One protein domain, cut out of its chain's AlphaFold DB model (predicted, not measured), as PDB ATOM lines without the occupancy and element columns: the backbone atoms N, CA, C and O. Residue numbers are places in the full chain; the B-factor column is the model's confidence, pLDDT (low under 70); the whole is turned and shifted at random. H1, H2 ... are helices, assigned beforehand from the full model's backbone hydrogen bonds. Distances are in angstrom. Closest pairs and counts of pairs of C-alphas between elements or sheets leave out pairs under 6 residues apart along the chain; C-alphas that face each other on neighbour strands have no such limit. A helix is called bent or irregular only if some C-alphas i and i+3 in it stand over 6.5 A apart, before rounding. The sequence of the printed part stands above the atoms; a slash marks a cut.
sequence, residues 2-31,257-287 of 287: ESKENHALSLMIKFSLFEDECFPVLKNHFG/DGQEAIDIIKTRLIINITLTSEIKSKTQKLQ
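This is residues 2 to 31 and 257 to 287 of the 287 residues of an uncharacterized protein of Salmonella enterica (UniProt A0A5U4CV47). A small hairpin of two short helices, H1 and H2, has the first part of one long helix, H3, packed along H2, and residues 270 to 287, of which 270 to 284 belong to H3, stick out beyond it as a long arm. The printed part has 61 residues with three named helices, H1, H2 and H3 in that order, and no named strand; the class is all helix. The whole is loose, with a radius of gyration of the C-alphas of 13.7 A, and spans 45 by 20 by 16 A, the arm making the length.

H1 is residues 4 to 14, 15.2 A from first to last C-alpha, and begins at C-alpha 4 (184.466, 214.721, 199.657). H2 is residues 19 to 30, 15.4 A long; it is irregular, but only just, as C-alphas 21 and 24 are 6.53 A apart. H3 is residues 258 to 284, 39.2 A long, from C-alpha 258 (166.249, 229.592, 199.070) to C-alpha 284 (204.538, 223.069, 204.418).

H1 and H2 form a helical hairpin over a tight link of 4 residues. They touch, at a shallow tilt of 19 degrees, opposite ways; their closest C-alphas, of Ala 8 and Leu 26, are 6.8 A apart. H2 touches H3 with residues 21 to 25 alone, and H3 touches H2 with residues 258 to 265 alone. Their closest C-alphas, of Cys 22 and Ile 262, are 5.8 A apart, and the two run the same way at a shallow tilt of 14 degrees. H1 and H3 are only just apart, with closest C-alphas at 8.1 A. Every O i to N i+4 pair is within hydrogen-bond range in H1 and H3, and 6 of 8 are in H2.

The C-alphas farthest apart, of Asp 257 and Gln 287, the chain's last residue, are 46.4 A apart. Without residues 270 to 287, which stand free, the body spans 28 by 17 by 15 A. Residues 32 to 256 are not printed, and C-alphas 31 and 257 are 24.8 A apart across the cut. The mean pLDDT of the printed part is 76.3; residue 2 and residues 270 to 287 are under 70.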
ATOM      1  N   GLU A   2     186.686 212.744 206.348       59.25
ATOM      2  CA  GLU A   2     185.449 212.405 205.629       59.25
ATOM      3  C   GLU A   2     185.701 212.542 204.115       59.25
ATOM      4  O   GLU A   2     186.388 213.479 203.693       59.25
ATOM      5  N   SER A   3     185.244 211.588 203.294       82.06
ATOM      6  CA  SER A   3     185.423 211.695 201.841       82.06
ATOM      7  C   SER A   3     184.660 212.920 201.325       82.06
ATOM      8  O   SER A   3     183.611 213.282 201.862       82.06
ATOM      9  N   LYS A   4     185.167 213.578 200.273       86.44
ATOM     10  CA  LYS A   4     184.466 214.721 199.657       86.44
ATOM     11  C   LYS A   4     183.036 214.354 199.237       86.44
ATOM     12  O   LYS A   4     182.140 215.183 199.343       86.44
ATOM     13  N   GLU A   5     182.831 213.105 198.830       88.25
ATOM     14  CA  GLU A   5     181.530 212.544 198.459       88.25
ATOM     15  C   GLU A   5     180.582 212.445 199.658       88.25
ATOM     16  O   GLU A   5     179.429 212.857 199.552       88.25
ATOM     17  N   ASN A   6     181.070 211.976 200.812       87.44
ATOM     18  CA  ASN A   6     180.283 211.919 202.045       87.44
ATOM     19  C   ASN A   6     179.922 213.322 202.534       87.44
ATOM     20  O   ASN A   6     178.783 213.557 202.922       87.44
ATOM     21  N   HIS A   7     180.840 214.285 202.433       89.56
ATOM     22  CA  HIS A   7     180.543 215.672 202.789       89.56
ATOM     23  C   HIS A   7     179.489 216.291 201.852       89.56
ATOM     24  O   HIS A   7     178.543 216.930 202.320       89.56
ATOM     25  N   ALA A   8     179.597 216.064 200.538       91.62
ATOM     26  CA  ALA A   8     178.587 216.501 199.577       91.62
ATOM     27  C   ALA A   8     177.218 215.855 199.861       91.62
ATOM     28  O   ALA A   8     176.208 216.556 199.886       91.62
ATOM     29  N   LEU A   9     177.185 214.549 200.148       93.00
ATOM     30  CA  LEU A   9     175.973 213.823 200.533       93.00
ATOM     31  C   LEU A   9     175.352 214.383 201.822       93.00
ATOM     32  O   LEU A   9     174.147 214.622 201.868       93.00
ATOM     33  N   SER A  10     176.164 214.641 202.847       92.19
ATOM     34  CA  SER A  10     175.733 215.245 204.110       92.19
ATOM     35  C   SER A  10     175.071 216.610 203.890       92.19
ATOM     36  O   SER A  10     174.021 216.896 204.471       92.19
ATOM     37  N   LEU A  11     175.621 217.440 202.997       92.81
ATOM     38  CA  LEU A  11     175.008 218.715 202.617       92.81
ATOM     39  C   LEU A  11     173.732 218.523 201.781       92.81
ATOM     40  O   LEU A  11     172.762 219.240 202.008       92.81
ATOM     41  N   MET A  12     173.668 217.532 200.889       94.38
ATOM     42  CA  MET A  12     172.432 217.209 200.158       94.38
ATOM     43  C   MET A  12     171.301 216.780 201.100       94.38
ATOM     44  O   MET A  12     170.169 217.226 200.935       94.38
ATOM     45  N   ILE A  13     171.602 215.969 202.119       93.81
ATOM     46  CA  ILE A  13     170.644 215.597 203.172       93.81
ATOM     47  C   ILE A  13     170.214 216.840 203.962       93.81
ATOM     48  O   ILE A  13     169.030 217.026 204.229       93.81
ATOM     49  N   LYS A  14     171.167 217.711 204.317       92.75
ATOM     50  CA  LYS A  14     170.904 218.933 205.090       92.75
ATOM     51  C   LYS A  14     170.001 219.923 204.342       92.75
ATOM     52  O   LYS A  14     169.176 220.569 204.979       92.75
ATOM     53  N   PHE A  15     170.152 220.041 203.025       93.56
ATOM     54  CA  PHE A  15     169.456 221.017 202.174       93.56
ATOM     55  C   PHE A  15     168.450 220.366 201.211       93.56
ATOM     56  O   PHE A  15     168.154 220.905 200.150       93.56
ATOM     57  N   SER A  16     167.893 219.213 201.580       92.38
ATOM     58  CA  SER A  16     167.022 218.390 200.726       92.38
ATOM     59  C   SER A  16     165.713 219.045 200.272       92.38
ATOM     60  O   SER A  16     165.024 218.485 199.424       92.38
ATOM     61  N   LEU A  17     165.310 220.158 200.891       91.00
ATOM     62  CA  LEU A  17     164.121 220.929 200.502       91.00
ATOM     63  C   LEU A  17     164.428 222.069 199.527       91.00
ATOM     64  O   LEU A  17     163.501 222.684 199.019       91.00
ATOM     65  N   PHE A  18     165.707 222.315 199.258       92.06
ATOM     66  CA  PHE A  18     166.206 223.396 198.411       92.06
ATOM     67  C   PHE A  18     167.084 222.803 197.306       92.06
ATOM     68  O   PHE A  18     168.186 223.285 197.048       92.06
ATOM     69  N   GLU A  19     166.680 221.655 196.744       92.56
ATOM     70  CA  GLU A  19     167.516 220.897 195.802       92.56
ATOM     71  C   GLU A  19     167.879 221.752 194.580       92.56
ATOM     72  O   GLU A  19     169.040 221.765 194.169       92.56
ATOM     73  N   ASP A  20     166.913 222.504 194.050       91.81
ATOM     74  CA  ASP A  20     167.068 223.295 192.827       91.81
ATOM     75  C   ASP A  20     168.015 224.488 193.032       91.81
ATOM     76  O   ASP A  20     168.812 224.811 192.150       91.81
ATOM     77  N   GLU A  21     167.994 225.101 194.214       92.62
ATOM     78  CA  GLU A  21     168.841 226.236 194.573       92.62
ATOM     79  C   GLU A  21     170.230 225.796 195.052       92.62
ATOM     80  O   GLU A  21     171.260 226.347 194.654       92.62
ATOM     81  N   CYS A  22     170.281 224.789 195.924       93.19
ATOM     82  CA  CYS A  22     171.486 224.422 196.658       93.19
ATOM     83  C   CYS A  22     172.373 223.435 195.900       93.19
ATOM     84  O   CYS A  22     173.601 223.529 195.976       93.19
ATOM     85  N   PHE A  23     171.805 222.471 195.171       94.62
ATOM     86  CA  PHE A  23     172.616 221.418 194.552       94.62
ATOM     87  C   PHE A  23     173.528 221.935 193.429       94.62
ATOM     88  O   PHE A  23     174.661 221.451 193.351       94.62
ATOM     89  N   PRO A  24     173.150 222.951 192.624       94.38
ATOM     90  CA  PRO A  24     174.088 223.601 191.707       94.38
ATOM     91  C   PRO A  24     175.294 224.226 192.425       94.38
ATOM     92  O   PRO A  24     176.427 224.100 191.955       94.38
ATOM     93  N   VAL A  25     175.085 224.836 193.598       93.62
ATOM     94  CA  VAL A  25     176.172 225.397 194.422       93.62
ATOM     95  C   VAL A  25     177.111 224.286 194.902       93.62
ATOM     96  O   VAL A  25     178.332 224.426 194.811       93.62
ATOM     97  N   LEU A  26     176.554 223.153 195.347       93.25
ATOM     98  CA  LEU A  26     177.342 221.978 195.731       93.25
ATOM     99  C   LEU A  26     178.123 221.411 194.536       93.25
ATOM    100  O   LEU A  26     179.310 221.115 194.677       93.25
ATOM    101  N   LYS A  27     177.506 221.306 193.350       94.62
ATOM    102  CA  LYS A  27     178.180 220.845 192.125       94.62
ATOM    103  C   LYS A  27     179.388 221.721 191.792       94.62
ATOM    104  O   LYS A  27     180.474 221.191 191.561       94.62
ATOM    105  N   ASN A  28     179.214 223.042 191.830       92.44
ATOM    106  CA  ASN A  28     180.282 224.002 191.551       92.44
ATOM    107  C   ASN A  28     181.438 223.906 192.559       92.44
ATOM    108  O   ASN A  28     182.594 224.062 192.180       92.44
ATOM    109  N   HIS A  29     181.145 223.627 193.833       90.94
ATOM    110  CA  HIS A  29     182.170 223.519 194.870       90.94
ATOM    111  C   HIS A  29     182.932 222.184 194.847       90.94
ATOM    112  O   HIS A  29     184.158 222.163 194.951       90.94
ATOM    113  N   PHE A  30     182.219 221.057 194.752       90.44
ATOM    114  CA  PHE A  30     182.818 219.722 194.871       90.44
ATOM    115  C   PHE A  30     183.371 219.175 193.548       90.44
ATOM    116  O   PHE A  30     184.175 218.240 193.566       90.44
ATOM    117  N   GLY A  31     182.976 219.761 192.415       92.81
ATOM    118  CA  GLY A  31     183.316 219.275 191.083       92.81
ATOM    119  C   GLY A  31     182.416 218.122 190.631       92.81
ATOM    120  O   GLY A  31     181.785 217.426 191.429       92.81
ATOM    121  N   ASP A 257     164.363 230.306 203.549       86.38
ATOM    122  CA  ASP A 257     164.189 230.645 202.140       86.38
ATOM    123  C   ASP A 257     165.387 230.153 201.298       86.38
ATOM    124  O   ASP A 257     166.435 229.755 201.819       86.38
ATOM    125  N   GLY A 258     165.221 230.120 199.972       84.69
ATOM    126  CA  GLY A 258     166.249 229.592 199.070       84.69
ATOM    127  C   GLY A 258     167.560 230.387 199.102       84.69
ATOM    128  O   GLY A 258     168.636 229.803 198.958       84.69
ATOM    129  N   GLN A 259     167.500 231.701 199.336       88.88
ATOM    130  CA  GLN A 259     168.684 232.557 199.370       88.88
ATOM    131  C   GLN A 259     169.451 232.380 200.688       88.88
ATOM    132  O   GLN A 259     170.666 232.183 200.665       88.88
ATOM    133  N   GLU A 260     168.744 232.330 201.817       89.56
ATOM    134  CA  GLU A 260     169.298 231.980 203.127       89.56
ATOM    135  C   GLU A 260     169.988 230.612 203.089       89.56
ATOM    136  O   GLU A 260     171.101 230.448 203.601       89.56
ATOM    137  N   ALA A 261     169.370 229.620 202.440       88.69
ATOM    138  CA  ALA A 261     169.955 228.296 202.278       88.69
ATOM    139  C   ALA A 261     171.283 228.343 201.499       88.69
ATOM    140  O   ALA A 261     172.285 227.774 201.950       88.69
ATOM    141  N   ILE A 262     171.323 229.076 200.380       89.81
ATOM    142  CA  ILE A 262     172.547 229.297 199.595       89.81
ATOM    143  C   ILE A 262     173.630 229.975 200.443       89.81
ATOM    144  O   ILE A 262     174.792 229.554 200.407       89.81
ATOM    145  N   ASP A 263     173.279 231.009 201.202       88.88
ATOM    146  CA  ASP A 263     174.238 231.792 201.981       88.88
ATOM    147  C   ASP A 263     174.824 230.982 203.143       88.88
ATOM    148  O   ASP A 263     176.038 231.021 203.390       88.88
ATOM    149  N   ILE A 264     174.009 230.144 203.793       87.06
ATOM    150  CA  ILE A 264     174.478 229.190 204.806       87.06
ATOM    151  C   ILE A 264     175.428 228.163 204.180       87.06
ATOM    152  O   ILE A 264     176.470 227.862 204.775       87.06
ATOM    153  N   ILE A 265     175.114 227.627 202.992       86.56
ATOM    154  CA  ILE A 265     176.013 226.708 202.277       86.56
ATOM    155  C   ILE A 265     177.344 227.392 201.999       86.56
ATOM    156  O   ILE A 265     178.384 226.876 202.407       86.56
ATOM    157  N   LYS A 266     177.335 228.564 201.358       84.50
ATOM    158  CA  LYS A 266     178.561 229.296 201.017       84.50
ATOM    159  C   LYS A 266     179.406 229.565 202.257       84.50
ATOM    160  O   LYS A 266     180.594 229.262 202.249       84.50
ATOM    161  N   THR A 267     178.794 230.027 203.345       81.88
ATOM    162  CA  THR A 267     179.486 230.283 204.616       81.88
ATOM    163  C   THR A 267     180.135 229.012 205.177       81.88
ATOM    164  O   THR A 267     181.318 229.016 205.519       81.88
ATOM    165  N   ARG A 268     179.404 227.888 205.212       74.12
ATOM    166  CA  ARG A 268     179.939 226.592 205.673       74.12
ATOM    167  C   ARG A 268     181.087 226.088 204.799       74.12
ATOM    168  O   ARG A 268     182.062 225.546 205.315       74.12
ATOM    169  N   LEU A 269     180.984 226.268 203.484       76.50
ATOM    170  CA  LEU A 269     182.027 225.874 202.541       76.50
ATOM    171  C   LEU A 269     183.281 226.760 202.680       76.50
ATOM    172  O   LEU A 269     184.392 226.237 202.657       76.50
ATOM    173  N   ILE A 270     183.120 228.070 202.902       59.91
ATOM    174  CA  ILE A 270     184.219 229.030 203.114       59.91
ATOM    175  C   ILE A 270     184.995 228.728 204.404       59.91
ATOM    176  O   ILE A 270     186.229 228.698 204.395       59.91
ATOM    177  N   ILE A 271     184.298 228.444 205.509       58.22
ATOM    178  CA  ILE A 271     184.941 228.091 206.787       58.22
ATOM    179  C   ILE A 271     185.797 226.823 206.627       58.22
ATOM    180  O   ILE A 271     186.941 226.777 207.082       58.22
ATOM    181  N   ASN A 272     185.295 225.825 205.894       55.31
ATOM    182  CA  ASN A 272     186.041 224.600 205.615       55.31
ATOM    183  C   ASN A 272     187.257 224.826 204.698       55.31
ATOM    184  O   ASN A 272     188.295 224.197 204.909       55.31
ATOM    185  N   ILE A 273     187.186 225.741 203.723       55.16
ATOM    186  CA  ILE A 273     188.351 226.122 202.900       55.16
ATOM    187  C   ILE A 273     189.455 226.730 203.777       55.16
ATOM    188  O   ILE A 273     190.618 226.353 203.635       55.16
ATOM    189  N   THR A 274     189.086 227.617 204.704       41.47
ATOM    190  CA  THR A 274     190.029 228.349 205.570       41.47
ATOM    191  C   THR A 274     190.737 227.414 206.559       41.47
ATOM    192  O   THR A 274     191.954 227.462 206.706       41.47
ATOM    193  N   LEU A 275     190.007 226.467 207.155       45.72
ATOM    194  CA  LEU A 275     190.600 225.438 208.020       45.72
ATOM    195  C   LEU A 275     191.539 224.496 207.248       45.72
ATOM    196  O   LEU A 275     192.586 224.093 207.751       45.72
ATOM    197  N   THR A 276     191.201 224.159 206.000       48.00
ATOM    198  CA  THR A 276     192.031 223.263 205.179       48.00
ATOM    199  C   THR A 276     193.302 223.959 204.667       48.00
ATOM    200  O   THR A 276     194.344 223.310 204.532       48.00
ATOM    201  N   SER A 277     193.251 225.269 204.392       45.28
ATOM    202  CA  SER A 277     194.421 226.058 203.976       45.28
ATOM    203  C   SER A 277     195.388 226.324 205.136       45.28
ATOM    204  O   SER A 277     196.600 226.240 204.937       45.28
ATOM    205  N   GLU A 278     194.887 226.539 206.356       42.56
ATOM    206  CA  GLU A 278     195.718 226.645 207.563       42.56
ATOM    207  C   GLU A 278     196.429 225.334 207.916       42.56
ATOM    208  O   GLU A 278     197.592 225.346 208.322       42.56
ATOM    209  N   ILE A 279     195.768 224.189 207.724       44.59
ATOM    210  CA  ILE A 279     196.402 222.881 207.928       44.59
ATOM    211  C   ILE A 279     197.503 222.661 206.883       44.59
ATOM    212  O   ILE A 279     198.615 222.295 207.251       44.59
ATOM    213  N   LYS A 280     197.254 222.964 205.600       44.12
ATOM    214  CA  LYS A 280     198.278 222.849 204.543       44.12
ATOM    215  C   LYS A 280     199.477 223.780 204.754       44.12
ATOM    216  O   LYS A 280     200.604 223.356 204.509       44.12
ATOM    217  N   SER A 281     199.263 225.011 205.226       41.44
ATOM    218  CA  SER A 281     200.362 225.956 205.483       41.44
ATOM    219  C   SER A 281     201.217 225.552 206.689       41.44
ATOM    220  O   SER A 281     202.425 225.782 206.688       41.44
ATOM    221  N   LYS A 282     200.626 224.890 207.693       41.91
ATOM    222  CA  LYS A 282     201.373 224.292 208.809       41.91
ATOM    223  C   LYS A 282     202.199 223.085 208.368       41.91
ATOM    224  O   LYS A 282     203.340 222.970 208.797       41.91
ATOM    225  N   THR A 283     201.681 222.234 207.481       40.81
ATOM    226  CA  THR A 283     202.433 221.073 206.972       40.81
ATOM    227  C   THR A 283     203.594 221.477 206.056       40.81
ATOM    228  O   THR A 283     204.643 220.851 206.108       40.81
ATOM    229  N   GLN A 284     203.452 222.548 205.264       43.41
ATOM    230  CA  GLN A 284     204.538 223.069 204.418       43.41
ATOM    231  C   GLN A 284     205.645 223.802 205.190       43.41
ATOM    232  O   GLN A 284     206.742 223.939 204.671       43.41
ATOM    233  N   LYS A 285     205.387 224.265 206.419       44.19
ATOM    234  CA  LYS A 285     206.422 224.846 207.300       44.19
ATOM    235  C   LYS A 285     207.212 223.797 208.094       44.19
ATOM    236  O   LYS A 285     208.132 224.163 208.816       44.19
ATOM    237  N   LEU A 286     206.813 222.528 208.010       40.88
ATOM    238  CA  LEU A 286     207.418 221.390 208.711       40.88
ATOM    239  C   LEU A 286     208.177 220.439 207.762       40.88
ATOM    240  O   LEU A 286     208.607 219.374 208.201       40.88
ATOM    241  N   GLN A 287     208.326 220.813 206.486       34.78
ATOM    242  CA  GLN A 287     209.223 220.189 205.503       34.78
ATOM    243  C   GLN A 287     210.395 221.126 205.227       34.78
ATOM    244  O   GLN A 287     211.506 220.597 205.021       34.78
TER     245      GLN A 287